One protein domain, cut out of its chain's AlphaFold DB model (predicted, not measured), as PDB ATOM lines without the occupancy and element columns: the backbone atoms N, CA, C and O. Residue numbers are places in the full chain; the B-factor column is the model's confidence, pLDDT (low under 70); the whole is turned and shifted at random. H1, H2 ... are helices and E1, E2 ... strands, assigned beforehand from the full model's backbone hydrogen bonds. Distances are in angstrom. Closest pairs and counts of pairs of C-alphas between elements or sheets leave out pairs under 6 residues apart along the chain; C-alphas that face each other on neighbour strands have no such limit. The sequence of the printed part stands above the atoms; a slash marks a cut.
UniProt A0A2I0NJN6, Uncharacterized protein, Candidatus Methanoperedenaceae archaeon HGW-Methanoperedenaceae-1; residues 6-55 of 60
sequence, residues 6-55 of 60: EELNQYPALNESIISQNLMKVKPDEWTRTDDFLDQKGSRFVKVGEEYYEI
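What this domain is: This is residues 6 to 55 of the 60 residues of an uncharacterized protein of Candidatus Methanoperedenaceae archaeon HGW-Methanoperedenaceae-1 (UniProt A0A2I0NJN6). Picture a loose triangle of parts: short helix H2 lies near long helix H3 and near E2 of the small hairpin E1 and E2, and tiny H1 makes a corner with H2. The 50 printed residues hold, in order, H1, H2, H3, E1 and E2, a mixed class with one antiparallel sheet. The whole is compact, with a radius of gyration of the C-alphas of 10.3 A and spans of 30 by 24 by 19 A.

Where its parts are: Find C-alpha 6 at (344.727, 168.683, 204.918), where H1, residues 6 to 9, begins. Next come H2, residues 12 to 20, 11.9 A, and H3, residues 28 to 41, 20.0 A. E1 is residues 45 to 48, and E2, residues 51 to 54, ends at C-alpha 54 (333.875, 154.397, 211.887).

How they stand to each other: H1 and H2 only just touch, only at the corner, with 3 pairs of C-alphas within 8 A, the closest Leu 8 and Asn 15, 5.5 A. H2 and H3 are close but not clearly touching, about perpendicular at 79 degrees; their closest C-alphas, Leu 14 and Thr 34, are 7.2 A apart. In the E1 and E2 hairpin, N 46 and O 53, 2.8 A, are within hydrogen-bond range. In H2 and H3 every O i to N i+4 pair is within range; H1 is too short for one.

The domain as a whole: C-alphas 28 and 50 are farthest apart, 30.1 A. The printed part has no cut or long link, and no printed residue is under 70 in pLDDT.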
ATOM      1  N   GLU A   6     344.421 168.608 206.351       91.44
ATOM      2  CA  GLU A   6     344.727 168.683 204.918       91.44
ATOM      3  C   GLU A   6     344.110 167.522 204.135       91.44
ATOM      4  O   GLU A   6     343.577 167.738 203.048       91.44
ATOM      5  N   GLU A   7     344.149 166.306 204.686       91.56
ATOM      6  CA  GLU A   7     343.513 165.141 204.073       91.56
ATOM      7  C   GLU A   7     341.992 165.303 204.073       91.56
ATOM      8  O   GLU A   7     341.369 165.166 203.025       91.56
ATOM      9  N   LEU A   8     341.393 165.678 205.207       90.69
ATOM     10  CA  LEU A   8     339.944 165.883 205.321       90.69
ATOM     11  C   LEU A   8     339.426 166.975 204.376       90.69
ATOM     12  O   LEU A   8     338.365 166.812 203.774       90.69
ATOM     13  N   ASN A   9     340.192 168.046 204.165       91.12
ATOM     14  CA  ASN A   9     339.837 169.110 203.224       91.12
ATOM     15  C   ASN A   9     339.774 168.638 201.758       91.12
ATOM     16  O   ASN A   9     339.133 169.293 200.936       91.12
ATOM     17  N   GLN A  10     340.400 167.507 201.410       93.19
ATOM     18  CA  GLN A  10     340.281 166.910 200.073       93.19
ATOM     19  C   GLN A  10     339.025 166.046 199.896       93.19
ATOM     20  O   GLN A  10     338.668 165.742 198.754       93.19
ATOM     21  N   TYR A  11     338.358 165.675 200.994       92.31
ATOM     22  CA  TYR A  11     337.181 164.801 201.022       92.31
ATOM     23  C   TYR A  11     336.036 165.483 201.792       92.31
ATOM     24  O   TYR A  11     335.761 165.127 202.941       92.31
ATOM     25  N   PRO A  12     335.353 166.473 201.187       90.88
ATOM     26  CA  PRO A  12     334.343 167.270 201.880       90.88
ATOM     27  C   PRO A  12     333.182 166.423 202.406       90.88
ATOM     28  O   PRO A  12     332.770 166.629 203.544       90.88
ATOM     29  N   ALA A  13     332.720 165.413 201.663       89.50
ATOM     30  CA  ALA A  13     331.722 164.474 202.169       89.50
ATOM     31  C   ALA A  13     332.169 163.691 203.413       89.50
ATOM     32  O   ALA A  13     331.376 163.492 204.335       89.50
ATOM     33  N   LEU A  14     333.428 163.244 203.448       90.81
ATOM     34  CA  LEU A  14     333.983 162.547 204.606       90.81
ATOM     35  C   LEU A  14     334.016 163.490 205.811       90.81
ATOM     36  O   LEU A  14     333.534 163.132 206.884       90.81
ATOM     37  N   ASN A  15     334.515 164.711 205.612       92.25
ATOM     38  CA  ASN A  15     334.564 165.732 206.650       92.25
ATOM     39  C   ASN A  15     333.161 166.060 207.197       92.25
ATOM     40  O   ASN A  15     332.934 166.012 208.404       92.25
ATOM     41  N   GLU A  16     332.184 166.299 206.317       91.19
ATOM     42  CA  GLU A  16     330.799 166.548 206.728       91.19
ATOM     43  C   GLU A  16     330.169 165.347 207.443       91.19
ATOM     44  O   GLU A  16     329.427 165.539 208.407       91.19
ATOM     45  N   SER A  17     330.471 164.110 207.033       90.94
ATOM     46  CA  SER A  17     329.957 162.909 207.709       90.94
ATOM     47  C   SER A  17     330.492 162.765 209.138       90.94
ATOM     48  O   SER A  17     329.744 162.382 210.034       90.94
ATOM     49  N   ILE A  18     331.752 163.144 209.375       90.88
ATOM     50  CA  ILE A  18     332.387 163.111 210.699       90.88
ATOM     51  C   ILE A  18     331.785 164.195 211.598       90.88
ATOM     52  O   ILE A  18     331.413 163.915 212.735       90.88
ATOM     53  N   ILE A  19     331.618 165.413 211.069       88.69
ATOM     54  CA  ILE A  19     331.037 166.544 211.809       88.69
ATOM     55  C   ILE A  19     329.563 166.292 212.143       88.69
ATOM     56  O   ILE A  19     329.121 166.550 213.262       88.69
ATOM     57  N   SER A  20     328.782 165.822 211.170       90.75
ATOM     58  CA  SER A  20     327.335 165.650 211.328       90.75
ATOM     59  C   SER A  20     326.946 164.334 211.994       90.75
ATOM     60  O   SER A  20     325.815 164.227 212.466       90.75
ATOM     61  N   GLN A  21     327.842 163.341 211.996       88.88
ATOM     62  CA  GLN A  21     327.586 161.964 212.428       88.88
ATOM     63  C   GLN A  21     326.327 161.355 211.785       88.88
ATOM     64  O   GLN A  21     325.600 160.581 212.407       88.88
ATOM     65  N   ASN A  22     326.045 161.730 210.536       88.00
ATOM     66  CA  ASN A  22     324.850 161.334 209.802       88.00
ATOM     67  C   ASN A  22     325.194 160.716 208.443       88.00
ATOM     68  O   ASN A  22     326.294 160.868 207.912       88.00
ATOM     69  N   LEU A  23     324.210 160.028 207.858       86.75
ATOM     70  CA  LEU A  23     324.302 159.519 206.494       86.75
ATOM     71  C   LEU A  23     324.291 160.679 205.494       86.75
ATOM     72  O   LEU A  23     323.341 161.462 205.444       86.75
ATOM     73  N   MET A  24     325.321 160.726 204.654       87.25
ATOM     74  CA  MET A  24     325.473 161.734 203.612       87.25
ATOM     75  C   MET A  24     325.175 161.135 202.239       87.25
ATOM     76  O   MET A  24     325.657 160.057 201.893       87.25
ATOM     77  N   LYS A  25     324.391 161.853 201.429       88.94
ATOM     78  CA  LYS A  25     324.256 161.548 200.000       88.94
ATOM     79  C   LYS A  25     325.395 162.218 199.256       88.94
ATOM     80  O   LYS A  25     325.522 163.438 199.301       88.94
ATOM     81  N   VAL A  26     326.175 161.428 198.537       88.88
ATOM     82  CA  VAL A  26     327.349 161.907 197.804       88.88
ATOM     83  C   VAL A  26     327.293 161.418 196.366       88.88
ATOM     84  O   VAL A  26     326.558 160.486 196.033       88.88
ATOM     85  N   LYS A  27     328.052 162.068 195.485       91.00
ATOM     86  CA  LYS A  27     328.137 161.644 194.084       91.00
ATOM     87  C   LYS A  27     328.921 160.328 193.972       91.00
ATOM     88  O   LYS A  27     329.853 160.135 194.750       91.00
ATOM     89  N   PRO A  28     328.632 159.473 192.973       90.62
ATOM     90  CA  PRO A  28     329.370 158.220 192.770       90.62
ATOM     91  C   PRO A  28     330.893 158.395 192.643       90.62
ATOM     92  O   PRO A  28     331.656 157.588 193.170       90.62
ATOM     93  N   ASP A  29     331.355 159.472 192.006       91.38
ATOM     94  CA  ASP A  29     332.794 159.734 191.854       91.38
ATOM     95  C   ASP A  29     333.460 160.092 193.192       91.38
ATOM     96  O   ASP A  29     334.568 159.652 193.489       91.38
ATOM     97  N   GLU A  30     332.771 160.874 194.026       90.56
ATOM     98  CA  GLU A  30     333.255 161.266 195.354       90.56
ATOM     99  C   GLU A  30     333.228 160.086 196.329       90.56
ATOM    100  O   GLU A  30     334.157 159.913 197.121       90.56
ATOM    101  N   TRP A  31     332.204 159.237 196.211       90.50
ATOM    102  CA  TRP A  31     332.123 157.956 196.903       90.50
ATOM    103  C   TRP A  31     333.348 157.099 196.618       90.50
ATOM    104  O   TRP A  31     334.069 156.735 197.540       90.50
ATOM    105  N   THR A  32     333.596 156.830 195.334       92.12
ATOM    106  CA  THR A  32     334.688 155.962 194.880       92.12
ATOM    107  C   THR A  32     336.028 156.496 195.366       92.12
ATOM    108  O   THR A  32     336.811 155.764 195.955       92.12
ATOM    109  N   ARG A  33     336.258 157.807 195.229       93.31
ATOM    110  CA  ARG A  33     337.504 158.436 195.676       93.31
ATOM    111  C   ARG A  33     337.714 158.332 197.193       93.31
ATOM    112  O   ARG A  33     338.849 158.187 197.637       93.31
ATOM    113  N   THR A  34     336.646 158.442 197.984       92.12
ATOM    114  CA  THR A  34     336.724 158.333 199.451       92.12
ATOM    115  C   THR A  34     336.945 156.885 199.885       92.12
ATOM    116  O   THR A  34     337.748 156.637 200.781       92.12
ATOM    117  N   ASP A  35     336.272 155.930 199.240       91.44
ATOM    118  CA  ASP A  35     336.451 154.496 199.494       91.44
ATOM    119  C   ASP A  35     337.887 154.061 199.153       91.44
ATOM    120  O   ASP A  35     338.578 153.521 200.015       91.44
ATOM    121  N   ASP A  36     338.394 154.447 197.975       93.12
ATOM    122  CA  ASP A  36     339.781 154.202 197.555       93.12
ATOM    123  C   ASP A  36     340.797 154.788 198.546       93.12
ATOM    124  O   ASP A  36     341.803 154.156 198.873       93.12
ATOM    125  N   PHE A  37     340.551 156.004 199.044       92.31
ATOM    126  CA  PHE A  37     341.416 156.652 200.029       92.31
ATOM    127  C   PHE A  37     341.482 155.869 201.347       92.31
ATOM    128  O   PHE A  37     342.569 155.657 201.894       92.31
ATOM    129  N   LEU A  38     340.335 155.427 201.863       91.56
ATOM    130  CA  LEU A  38     340.267 154.672 203.114       91.56
ATOM    131  C   LEU A  38     340.856 153.263 202.961       91.56
ATOM    132  O   LEU A  38     341.538 152.786 203.876       91.56
ATOM    133  N   ASP A  39     340.666 152.634 201.803       91.50
ATOM    134  CA  ASP A  39     341.247 151.335 201.469       91.50
ATOM    135  C   ASP A  39     342.776 151.422 201.318       91.50
ATOM    136  O   ASP A  39     343.495 150.600 201.890       91.50
ATOM    137  N   GLN A  40     343.307 152.464 200.660       92.00
ATOM    138  CA  GLN A  40     344.758 152.720 200.582       92.00
ATOM    139  C   GLN A  40     345.402 152.875 201.959       92.00
ATOM    140  O   GLN A  40     346.564 152.518 202.166       92.00
ATOM    141  N   LYS A  41     344.651 153.415 202.912       88.75
ATOM    142  CA  LYS A  41     345.099 153.575 204.289       88.75
ATOM    143  C   LYS A  41     344.893 152.329 205.154       88.75
ATOM    144  O   LYS A  41     345.434 152.262 206.261       88.75
ATOM    145  N   GLY A  42     344.121 151.359 204.671       89.44
ATOM    146  CA  GLY A  42     343.924 150.049 205.287       89.44
ATOM    147  C   GLY A  42     342.994 150.031 206.500       89.44
ATOM    148  O   GLY A  42     343.013 149.060 207.255       89.44
ATOM    149  N   SER A  43     342.211 151.087 206.745       88.75
ATOM    150  CA  SER A  43     341.293 151.136 207.888       88.75
ATOM    151  C   SER A  43     340.139 152.104 207.661       88.75
ATOM    152  O   SER A  43     340.359 153.286 207.413       88.75
ATOM    153  N   ARG A  44     338.913 151.625 207.895       88.88
ATOM    154  CA  ARG A  44     337.693 152.454 207.947       88.88
ATOM    155  C   ARG A  44     337.470 153.116 209.313       88.88
ATOM    156  O   ARG A  44     336.638 154.007 209.431       88.88
ATOM    157  N   PHE A  45     338.251 152.724 210.324       91.25
ATOM    158  CA  PHE A  45     338.355 153.439 211.597       91.25
ATOM    159  C   PHE A  45     339.393 154.558 211.492       91.25
ATOM    160  O   PHE A  45     340.603 154.313 211.335       91.25
ATOM    161  N   VAL A  46     338.914 155.791 211.599       91.06
ATOM    162  CA  VAL A  46     339.705 157.009 211.446       91.06
ATOM    163  C   VAL A  46     339.729 157.786 212.755       91.06
ATOM    164  O   VAL A  46     338.755 157.809 213.494       91.06
ATOM    165  N   LYS A  47     340.868 158.392 213.065       92.81
ATOM    166  CA  LYS A  47     341.085 159.242 214.225       92.81
ATOM    167  C   LYS A  47     341.177 160.676 213.735       92.81
ATOM    168  O   LYS A  47     342.044 160.966 212.909       92.81
ATOM    169  N   VAL A  48     340.314 161.536 214.257       89.62
ATOM    170  CA  VAL A  48     340.299 162.974 213.977       89.62
ATOM    171  C   VAL A  48     340.432 163.694 215.312       89.62
ATOM    172  O   VAL A  48     339.615 163.507 216.211       89.62
ATOM    173  N   GLY A  49     341.520 164.448 215.484       88.31
ATOM    174  CA  GLY A  49     341.896 164.986 216.791       88.31
ATOM    175  C   GLY A  49     342.129 163.871 217.821       88.31
ATOM    176  O   GLY A  49     343.027 163.035 217.663       88.31
ATOM    177  N   GLU A  50     341.321 163.855 218.881       91.12
ATOM    178  CA  GLU A  50     341.373 162.847 219.951       91.12
ATOM    179  C   GLU A  50     340.316 161.740 219.807       91.12
ATOM    180  O   GLU A  50     340.390 160.730 220.507       91.12
ATOM    181  N   GLU A  51     339.383 161.884 218.867       92.62
ATOM    182  CA  GLU A  51     338.220 161.011 218.716       92.62
ATOM    183  C   GLU A  51     338.394 159.999 217.579       92.62
ATOM    184  O   GLU A  51     339.180 160.207 216.651       92.62
ATOM    185  N   TYR A  52     337.652 158.891 217.655       91.88
ATOM    186  CA  TYR A  52     337.645 157.832 216.647       91.88
ATOM    187  C   TYR A  52     336.260 157.687 216.024       91.88
ATOM    188  O   TYR A  52     335.256 157.645 216.729       91.88
ATOM    189  N   TYR A  53     336.243 157.538 214.705       92.00
ATOM    190  CA  TYR A  53     335.051 157.437 213.878       92.00
ATOM    191  C   TYR A  53     335.138 156.191 213.001       92.00
ATOM    192  O   TYR A  53     336.200 155.877 212.459       92.00
ATOM    193  N   GLU A  54     334.022 155.485 212.851       91.56
ATOM    194  CA  GLU A  54     333.875 154.397 211.887       91.56
ATOM    195  C   GLU A  54     333.153 154.920 210.648       91.56
ATOM    196  O   GLU A  54     332.056 155.471 210.749       91.56
ATOM    197  N   ILE A  55     333.766 154.750 209.477       90.94
ATOM    198  CA  ILE A  55     333.190 155.208 208.214       90.94
ATOM    199  C   ILE A  55     332.533 154.035 207.487       90.94
ATOM    200  O   ILE A  55     333.199 153.098 207.040       90.94
TER     201      ILE A  55